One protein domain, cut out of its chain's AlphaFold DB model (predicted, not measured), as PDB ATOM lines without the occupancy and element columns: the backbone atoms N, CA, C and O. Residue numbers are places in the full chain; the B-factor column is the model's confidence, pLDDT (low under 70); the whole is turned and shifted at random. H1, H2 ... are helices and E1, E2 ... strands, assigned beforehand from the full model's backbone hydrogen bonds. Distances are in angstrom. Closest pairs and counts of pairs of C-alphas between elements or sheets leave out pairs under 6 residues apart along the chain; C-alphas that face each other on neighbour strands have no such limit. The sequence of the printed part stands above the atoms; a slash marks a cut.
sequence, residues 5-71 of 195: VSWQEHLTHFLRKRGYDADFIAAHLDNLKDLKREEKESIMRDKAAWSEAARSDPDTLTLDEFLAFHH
ATOM      1  N   VAL A   5     -47.712  -1.638  13.507       79.69
ATOM      2  CA  VAL A   5     -46.586  -2.214  14.244       79.69
ATOM      3  C   VAL A   5     -45.623  -1.085  14.567       79.69
ATOM      4  O   VAL A   5     -45.157  -0.381  13.671       79.69
ATOM      5  N   SER A   6     -45.299  -0.915  15.845       85.06
ATOM      6  CA  SER A   6     -44.319   0.082  16.280       85.06
ATOM      7  C   SER A   6     -42.885  -0.447  16.183       85.06
ATOM      8  O   SER A   6     -42.620  -1.650  16.298       85.06
ATOM      9  N   TRP A   7     -41.918   0.465  16.042       80.88
ATOM     10  CA  TRP A   7     -40.497   0.094  16.019       80.88
ATOM     11  C   TRP A   7     -40.063  -0.643  17.300       80.88
ATOM     12  O   TRP A   7     -39.257  -1.576  17.256       80.88
ATOM     13  N   GLN A   8     -40.623  -0.257  18.451       80.69
ATOM     14  CA  GLN A   8     -40.321  -0.874  19.745       80.69
ATOM     15  C   GLN A   8     -40.789  -2.333  19.812       80.69
ATOM     16  O   GLN A   8     -40.065  -3.189  20.331       80.69
ATOM     17  N   GLU A   9     -41.960  -2.643  19.255       82.12
ATOM     18  CA  GLU A   9     -42.471  -4.015  19.170       82.12
ATOM     19  C   GLU A   9     -41.617  -4.873  18.238       82.12
ATOM     20  O   GLU A   9     -41.238  -5.992  18.603       82.12
ATOM     21  N   HIS A  10     -41.245  -4.334  17.073       81.12
ATOM     22  CA  HIS A  10     -40.366  -5.023  16.133       81.12
ATOM     23  C   HIS A  10     -38.999  -5.340  16.759       81.12
ATOM     24  O   HIS A  10     -38.547  -6.488  16.725       81.12
ATOM     25  N   LEU A  11     -38.372  -4.357  17.412       81.62
ATOM     26  CA  LEU A  11     -37.080  -4.525  18.080       81.62
ATOM     27  C   LEU A  11     -37.158  -5.526  19.244       81.62
ATOM     28  O   LEU A  11     -36.273  -6.368  19.406       81.62
ATOM     29  N   THR A  12     -38.243  -5.487  20.020       82.50
ATOM     30  CA  THR A  12     -38.502  -6.453  21.100       82.50
ATOM     31  C   THR A  12     -38.584  -7.875  20.555       82.50
ATOM     32  O   THR A  12     -37.945  -8.790  21.082       82.50
ATOM     33  N   HIS A  13     -39.328  -8.071  19.464       81.00
ATOM     34  CA  HIS A  13     -39.440  -9.369  18.811       81.00
ATOM     35  C   HIS A  13     -38.096  -9.843  18.234       81.00
ATOM     36  O   HIS A  13     -37.718 -11.004  18.420       81.00
ATOM     37  N   PHE A  14     -37.336  -8.948  17.595       81.44
ATOM     38  CA  PHE A  14     -36.007  -9.238  17.050       81.44
ATOM     39  C   PHE A  14     -35.033  -9.734  18.130       81.44
ATOM     40  O   PHE A  14     -34.389 -10.775  17.966       81.44
ATOM     41  N   LEU A  15     -34.963  -9.036  19.267       81.81
ATOM     42  CA  LEU A  15     -34.086  -9.408  20.378       81.81
ATOM     43  C   LEU A  15     -34.541 -10.703  21.060       81.81
ATOM     44  O   LEU A  15     -33.714 -11.566  21.366       81.81
ATOM     45  N   ARG A  16     -35.853 -10.905  21.211       82.62
ATOM     46  CA  ARG A  16     -36.408 -12.154  21.745       82.62
ATOM     47  C   ARG A  16     -36.063 -13.357  20.867       82.62
ATOM     48  O   ARG A  16     -35.685 -14.401  21.391       82.62
ATOM     49  N   LYS A  17     -36.124 -13.216  19.535       79.56
ATOM     50  CA  LYS A  17     -35.739 -14.275  18.583       79.56
ATOM     51  C   LYS A  17     -34.258 -14.657  18.701       79.56
ATOM     52  O   LYS A  17     -33.904 -15.804  18.451       79.56
ATOM     53  N   ARG A  18     -33.399 -13.720  19.118       77.06
ATOM     54  CA  ARG A  18     -31.975 -13.971  19.396       77.06
ATOM     55  C   ARG A  18     -31.685 -14.509  20.802       77.06
ATOM     56  O   ARG A  18     -30.530 -14.807  21.097       77.06
ATOM     57  N   GLY A  19     -32.711 -14.687  21.635       80.06
ATOM     58  CA  GLY A  19     -32.593 -15.297  22.960       80.06
ATOM     59  C   GLY A  19     -32.266 -14.319  24.089       80.06
ATOM     60  O   GLY A  19     -31.828 -14.761  25.148       80.06
ATOM     61  N   TYR A  20     -32.462 -13.013  23.885       82.06
ATOM     62  CA  TYR A  20     -32.342 -12.024  24.958       82.06
ATOM     63  C   TYR A  20     -33.555 -12.062  25.893       82.06
ATOM     64  O   TYR A  20     -34.685 -12.294  25.457       82.06
ATOM     65  N   ASP A  21     -33.304 -11.828  27.180       82.00
ATOM     66  CA  ASP A  21     -34.333 -11.844  28.216       82.00
ATOM     67  C   ASP A  21     -35.181 -10.561  28.217       82.00
ATOM     68  O   ASP A  21     -34.715  -9.496  27.804       82.00
ATOM     69  N   ALA A  22     -36.425 -10.649  28.693       77.31
ATOM     70  CA  ALA A  22     -37.382  -9.540  28.642       77.31
ATOM     71  C   ALA A  22     -36.893  -8.297  29.409       77.31
ATOM     72  O   ALA A  22     -37.044  -7.175  28.921       77.31
ATOM     73  N   ASP A  23     -36.236  -8.503  30.553       76.50
ATOM     74  CA  ASP A  23     -35.685  -7.422  31.380       76.50
ATOM     75  C   ASP A  23     -34.514  -6.713  30.680       76.50
ATOM     76  O   ASP A  23     -34.369  -5.490  30.755       76.50
ATOM     77  N   PHE A  24     -33.701  -7.468  29.934       74.88
ATOM     78  CA  PHE A  24     -32.609  -6.915  29.134       74.88
ATOM     79  C   PHE A  24     -33.141  -6.094  27.956       74.88
ATOM     80  O   PHE A  24     -32.619  -5.014  27.682       74.88
ATOM     81  N   ILE A  25     -34.185  -6.588  27.285       76.88
ATOM     82  CA  ILE A  25     -34.825  -5.904  26.159       76.88
ATOM     83  C   ILE A  25     -35.407  -4.567  26.620       76.88
ATOM     84  O   ILE A  25     -35.075  -3.540  26.034       76.88
ATOM     85  N   ALA A  26     -36.186  -4.556  27.706       74.69
ATOM     86  CA  ALA A  26     -36.792  -3.337  28.243       74.69
ATOM     87  C   ALA A  26     -35.748  -2.261  28.600       74.69
ATOM     88  O   ALA A  26     -35.970  -1.078  28.359       74.69
ATOM     89  N   ALA A  27     -34.584  -2.670  29.118       71.31
ATOM     90  CA  ALA A  27     -33.487  -1.763  29.452       71.31
ATOM     91  C   ALA A  27     -32.708  -1.233  28.226       71.31
ATOM     92  O   ALA A  27     -32.065  -0.187  28.319       71.31
ATOM     93  N   HIS A  28     -32.751  -1.939  27.089       71.50
ATOM     94  CA  HIS A  28     -31.960  -1.633  25.888       71.50
ATOM     95  C   HIS A  28     -32.751  -1.029  24.727       71.50
ATOM     96  O   HIS A  28     -32.136  -0.654  23.727       71.50
ATOM     97  N   LEU A  29     -34.075  -0.885  24.856       67.94
ATOM     98  CA  LEU A  29     -34.921  -0.231  23.848       67.94
ATOM     99  C   LEU A  29     -34.432   1.190  23.516       67.94
ATOM    100  O   LEU A  29     -34.390   1.562  22.345       67.94
ATOM    101  N   ASP A  30     -33.970   1.934  24.525       68.31
ATOM    102  CA  ASP A  30     -33.518   3.324  24.367       68.31
ATOM    103  C   ASP A  30     -31.994   3.468  24.206       68.31
ATOM    104  O   ASP A  30     -31.497   4.508  23.766       68.31
ATOM    105  N   ASN A  31     -31.215   2.442  24.566       67.38
ATOM    106  CA  ASN A  31     -29.757   2.536  24.617       67.38
ATOM    107  C   ASN A  31     -29.083   1.251  24.126       67.38
ATOM    108  O   ASN A  31     -28.685   0.388  24.899       67.38
ATOM    109  N   LEU A  32     -28.864   1.174  22.813       67.81
ATOM    110  CA  LEU A  32     -28.271   0.025  22.123       67.81
ATOM    111  C   LEU A  32     -26.778  -0.224  22.447       67.81
ATOM    112  O   LEU A  32     -26.114  -0.958  21.721       67.81
ATOM    113  N   LYS A  33     -26.194   0.410  23.473       66.38
ATOM    114  CA  LYS A  33     -24.738   0.431  23.714       66.38
ATOM    115  C   LYS A  33     -24.141  -0.910  24.132       66.38
ATOM    116  O   LYS A  33     -23.004  -1.156  23.725       66.38
ATOM    117  N   ASP A  34     -24.876  -1.783  24.815       70.69
ATOM    118  CA  ASP A  34     -24.302  -3.046  25.310       70.69
ATOM    119  C   ASP A  34     -24.479  -4.222  24.334       70.69
ATOM    120  O   ASP A  34     -23.985  -5.322  24.577       70.69
ATOM    121  N   LEU A  35     -25.109  -3.986  23.176       74.56
ATOM    122  CA  LEU A  35     -25.240  -4.991  22.122       74.56
ATOM    123  C   LEU A  35     -23.921  -5.207  21.372       74.56
ATOM    124  O   LEU A  35     -23.081  -4.299  21.238       74.56
ATOM    125  N   LYS A  36     -23.757  -6.409  20.809       80.81
ATOM    126  CA  LYS A  36     -22.614  -6.716  19.946       80.81
ATOM    127  C   LYS A  36     -22.652  -5.835  18.699       80.81
ATOM    128  O   LYS A  36     -23.706  -5.393  18.246       80.81
ATOM    129  N   ARG A  37     -21.478  -5.589  18.113       78.62
ATOM    130  CA  ARG A  37     -21.349  -4.765  16.902       78.62
ATOM    131  C   ARG A  37     -22.228  -5.276  15.753       78.62
ATOM    132  O   ARG A  37     -22.900  -4.475  15.120       78.62
ATOM    133  N   GLU A  38     -22.271  -6.587  15.540       78.50
ATOM    134  CA  GLU A  38     -23.089  -7.214  14.491       78.50
ATOM    135  C   GLU A  38     -24.589  -6.949  14.675       78.50
ATOM    136  O   GLU A  38     -25.314  -6.717  13.713       78.50
ATOM    137  N   GLU A  39     -25.063  -6.943  15.921       78.88
ATOM    138  CA  GLU A  39     -26.471  -6.702  16.239       78.88
ATOM    139  C   GLU A  39     -26.821  -5.235  16.057       78.88
ATOM    140  O   GLU A  39     -27.855  -4.924  15.480       78.88
ATOM    141  N   LYS A  40     -25.922  -4.329  16.455       77.94
ATOM    142  CA  LYS A  40     -26.053  -2.899  16.159       77.94
ATOM    143  C   LYS A  40     -26.115  -2.644  14.657       77.94
ATOM    144  O   LYS A  40     -26.941  -1.856  14.220       77.94
ATOM    145  N   GLU A  41     -25.272  -3.309  13.871       79.50
ATOM    146  CA  GLU A  41     -25.274  -3.180  12.410       79.50
ATOM    147  C   GLU A  41     -26.552  -3.747  11.773       79.50
ATOM    148  O   GLU A  41     -27.035  -3.171  10.800       79.50
ATOM    149  N   SER A  42     -27.118  -4.834  12.314       78.19
ATOM    150  CA  SER A  42     -28.432  -5.349  11.893       78.19
ATOM    151  C   SER A  42     -29.533  -4.351  12.230       78.19
ATOM    152  O   SER A  42     -30.250  -3.917  11.343       78.19
ATOM    153  N   ILE A  43     -29.590  -3.890  13.481       82.06
ATOM    154  CA  ILE A  43     -30.608  -2.948  13.956       82.06
ATOM    155  C   ILE A  43     -30.527  -1.617  13.202       82.06
ATOM    156  O   ILE A  43     -31.553  -1.015  12.917       82.06
ATOM    157  N   MET A  44     -29.329  -1.140  12.854       78.75
ATOM    158  CA  MET A  44     -29.173   0.067  12.035       78.75
ATOM    159  C   MET A  44     -29.669  -0.134  10.601       78.75
ATOM    160  O   MET A  44     -30.283   0.779  10.056       78.75
ATOM    161  N   ARG A  45     -29.419  -1.303   9.998       78.25
ATOM    162  CA  ARG A  45     -29.959  -1.646   8.674       78.25
ATOM    163  C   ARG A  45     -31.479  -1.741   8.707       78.25
ATOM    164  O   ARG A  45     -32.133  -1.108   7.886       78.25
ATOM    165  N   ASP A  46     -32.015  -2.437   9.702       80.12
ATOM    166  CA  ASP A  46     -33.453  -2.580   9.910       80.12
ATOM    167  C   ASP A  46     -34.092  -1.207  10.164       80.12
ATOM    168  O   ASP A  46     -35.105  -0.872   9.570       80.12
ATOM    169  N   LYS A  47     -33.452  -0.334  10.949       80.69
ATOM    170  CA  LYS A  47     -33.947   1.026  11.193       80.69
ATOM    171  C   LYS A  47     -33.940   1.894   9.932       80.69
ATOM    172  O   LYS A  47     -34.851   2.695   9.740       80.69
ATOM    173  N   ALA A  48     -32.924   1.752   9.079       78.06
ATOM    174  CA  ALA A  48     -32.871   2.457   7.802       78.06
ATOM    175  C   ALA A  48     -33.994   1.982   6.866       78.06
ATOM    176  O   ALA A  48     -34.760   2.807   6.370       78.06
ATOM    177  N   ALA A  49     -34.155   0.666   6.707       73.62
ATOM    178  CA  ALA A  49     -35.227   0.091   5.899       73.62
ATOM    179  C   ALA A  49     -36.623   0.421   6.460       73.62
ATOM    180  O   ALA A  49     -37.534   0.719   5.693       73.62
ATOM    181  N   TRP A  50     -36.783   0.457   7.787       79.12
ATOM    182  CA  TRP A  50     -38.012   0.892   8.452       79.12
ATOM    183  C   TRP A  50     -38.360   2.328   8.075       79.12
ATOM    184  O   TRP A  50     -39.476   2.592   7.645       79.12
ATOM    185  N   SER A  51     -37.395   3.249   8.168       78.06
ATOM    186  CA  SER A  51     -37.619   4.655   7.809       78.06
ATOM    187  C   SER A  51     -37.947   4.865   6.329       78.06
ATOM    188  O   SER A  51     -38.617   5.830   5.981       78.06
ATOM    189  N   GLU A  52     -37.493   3.964   5.458       73.19
ATOM    190  CA  GLU A  52     -37.781   4.015   4.024       73.19
ATOM    191  C   GLU A  52     -39.156   3.416   3.681       73.19
ATOM    192  O   GLU A  52     -39.838   3.886   2.764       73.19
ATOM    193  N   ALA A  53     -39.592   2.409   4.442       71.81
ATOM    194  CA  ALA A  53     -40.923   1.821   4.329       71.81
ATOM    195  C   ALA A  53     -42.019   2.695   4.970       71.81
ATOM    196  O   ALA A  53     -43.141   2.725   4.462       71.81
ATOM    197  N   ALA A  54     -41.684   3.424   6.037       77.00
ATOM    198  CA  ALA A  54     -42.543   4.336   6.793       77.00
ATOM    199  C   ALA A  54     -42.927   5.592   5.988       77.00
ATOM    200  O   ALA A  54     -42.406   6.687   6.207       77.00
ATOM    201  N   ARG A  55     -43.834   5.442   5.018       68.38
ATOM    202  CA  ARG A  55     -44.314   6.554   4.179       68.38
ATOM    203  C   ARG A  55     -45.374   7.396   4.880       68.38
ATOM    204  O   ARG A  55     -45.514   8.573   4.551       68.38
ATOM    205  N   SER A  56     -46.119   6.784   5.795       71.38
ATOM    206  CA  SER A  56     -47.222   7.413   6.519       71.38
ATOM    207  C   SER A  56     -46.737   8.070   7.810       71.38
ATOM    208  O   SER A  56     -46.880   9.282   7.969       71.38
ATOM    209  N   ASP A  57     -46.124   7.286   8.700       73.62
ATOM    210  CA  ASP A  57     -45.610   7.736   9.994       73.62
ATOM    211  C   ASP A  57     -44.241   7.080  10.270       73.62
ATOM    212  O   ASP A  57     -44.116   5.866  10.139       73.62
ATOM    213  N   PRO A  58     -43.189   7.838  10.631       72.12
ATOM    214  CA  PRO A  58     -41.872   7.276  10.938       72.12
ATOM    215  C   PRO A  58     -41.847   6.330  12.154       72.12
ATOM    216  O   PRO A  58     -40.957   5.476  12.232       72.12
ATOM    217  N   ASP A  59     -42.790   6.458  13.090       70.25
ATOM    218  CA  ASP A  59     -42.793   5.713  14.353       70.25
ATOM    219  C   ASP A  59     -43.634   4.422  14.296       70.25
ATOM    220  O   ASP A  59     -43.442   3.515  15.119       70.25
ATOM    221  N   THR A  60     -44.520   4.293  13.301       78.62
ATOM    222  CA  THR A  60     -45.403   3.131  13.115       78.62
ATOM    223  C   THR A  60     -45.468   2.698  11.653       78.62
ATOM    224  O   THR A  60     -45.556   3.521  10.751       78.62
ATOM    225  N   LEU A  61     -45.435   1.388  11.403       78.31
ATOM    226  CA  LEU A  61     -45.707   0.833  10.079       78.31
ATOM    227  C   LEU A  61     -47.103   0.234  10.056       78.31
ATOM    228  O   LEU A  61     -47.442  -0.620  10.879       78.31
ATOM    229  N   THR A  62     -47.892   0.613   9.060       79.06
ATOM    230  CA  THR A  62     -49.097  -0.139   8.699       79.06
ATOM    231  C   THR A  62     -48.717  -1.532   8.189       79.06
ATOM    232  O   THR A  62     -47.582  -1.764   7.772       79.06
ATOM    233  N   LEU A  63     -49.656  -2.483   8.177       68.31
ATOM    234  CA  LEU A  63     -49.400  -3.842   7.672       68.31
ATOM    235  C   LEU A  63     -48.756  -3.856   6.271       68.31
ATOM    236  O   LEU A  63     -47.834  -4.634   6.030       68.31
ATOM    237  N   ASP A  64     -49.204  -2.984   5.366       65.25
ATOM    238  CA  ASP A  64     -48.658  -2.896   4.007       65.25
ATOM    239  C   ASP A  64     -47.221  -2.347   3.995       65.25
ATOM    240  O   ASP A  64     -46.379  -2.820   3.228       65.25
ATOM    241  N   GLU A  65     -46.906  -1.388   4.866       73.12
ATOM    242  CA  GLU A  65     -45.550  -0.849   5.005       73.12
ATOM    243  C   GLU A  65     -44.622  -1.835   5.732       73.12
ATOM    244  O   GLU A  65     -43.457  -1.977   5.370       73.12
ATOM    245  N   PHE A  66     -45.140  -2.599   6.694       71.00
ATOM    246  CA  PHE A  66     -44.407  -3.674   7.360       71.00
ATOM    247  C   PHE A  66     -44.077  -4.822   6.393       71.00
ATOM    248  O   PHE A  66     -42.974  -5.373   6.416       71.00
ATOM    249  N   LEU A  67     -45.000  -5.151   5.484       65.56
ATOM    250  CA  LEU A  67     -44.732  -6.073   4.380       65.56
ATOM    251  C   LEU A  67     -43.694  -5.503   3.411       65.56
ATOM    252  O   LEU A  67     -42.839  -6.250   2.948       65.56
ATOM    253  N   ALA A  68     -43.718  -4.196   3.139       67.25
ATOM    254  CA  ALA A  68     -42.694  -3.550   2.323       67.25
ATOM    255  C   ALA A  68     -41.309  -3.556   2.988       67.25
ATOM    256  O   ALA A  68     -40.305  -3.701   2.297       67.25
ATOM    257  N   PHE A  69     -41.260  -3.444   4.315       68.69
ATOM    258  CA  PHE A  69     -40.039  -3.562   5.108       68.69
ATOM    259  C   PHE A  69     -39.434  -4.974   5.031       68.69
ATOM    260  O   PHE A  69     -38.229  -5.117   4.833       68.69
ATOM    261  N   HIS A  70     -40.258  -6.020   5.137       67.56
ATOM    262  CA  HIS A  70     -39.789  -7.409   5.079       67.56
ATOM    263  C   HIS A  70     -39.552  -7.938   3.659       67.56
ATOM    264  O   HIS A  70     -38.684  -8.785   3.459       67.56
ATOM    265  N   HIS A  71     -40.319  -7.450   2.688       65.88
ATOM    266  CA  HIS A  71     -40.293  -7.891   1.299       65.88
ATOM    267  C   HIS A  71     -40.265  -6.677   0.373       65.88
ATOM    268  O   HIS A  71     -41.259  -6.384  -0.309       65.88
TER     269      HIS A  71
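What this domain is: This is residues 5 to 71 of the 195 residues of the protein "45 kDa calcium-binding protein" of Hyalella azteca (UniProt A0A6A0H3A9). The longest helix, H3, makes one long side of this domain, and the shorter H1 runs next to it the opposite way at a steep tilt. H2 packs on H1 toward the end where H3 begins, while H4 packs on the last turns of H3 at the other end, where the short strand E1 pairs with residues 5 to 6. The assembly has few contacts between helices, and H1 and H3 are close but not clearly touching. The printed part has 67 residues, with four named helices and one named strand in the order H1, H2, H3, E1, H4, and its class is mostly helix. It is compact, with a radius of gyration of the C-alphas of 12.0 A, and only just elongated, spanning 31 by 20 by 19 A.

Where its parts are: Find C-alpha 37 at (-21.349, -4.765, 16.902); from there H3, residues 37 to 53, runs 24.2 A to C-alpha 53 at (-40.923, 1.821, 4.329). H1, residues 7 to 17, begins at (-40.497, 0.094, 16.019) and is 15.4 A long. Look next for H2 at residues 22 to 28, E1 at residues 60 to 62 and H4 at residues 63 to 70.

How they stand to each other: Start at H3, which touches H4 with residues 49 to 53 alone; their closest C-alphas, of Ala 53 and Glu 65, are 5.4 A apart. H1 and H3 stand at a steep tilt of 39 degrees, their closest C-alphas, of Leu 11 and Ile 43, 7.8 A apart. H1 touches H2, with the C-alphas of Thr 12 and Ile 25 closest at 6.3 A. E1 pairs with no named strand, but residues 60 to 61 of E1 pair antiparallel with residues 5 to 6. H1 and H4 are apart. In H1, H2, H3 and H4 every O i to N i+4 pair is within hydrogen-bond range.

The domain as a whole: The C-alphas farthest apart, of Asp 34 and Asp 64, are 32.4 A from each other. The printed part has no cut, and no link is long. Mean pLDDT of the printed part is 75.7; look for values under 70 at residues 29 to 33, 55, 63 to 64 and 67 to 71.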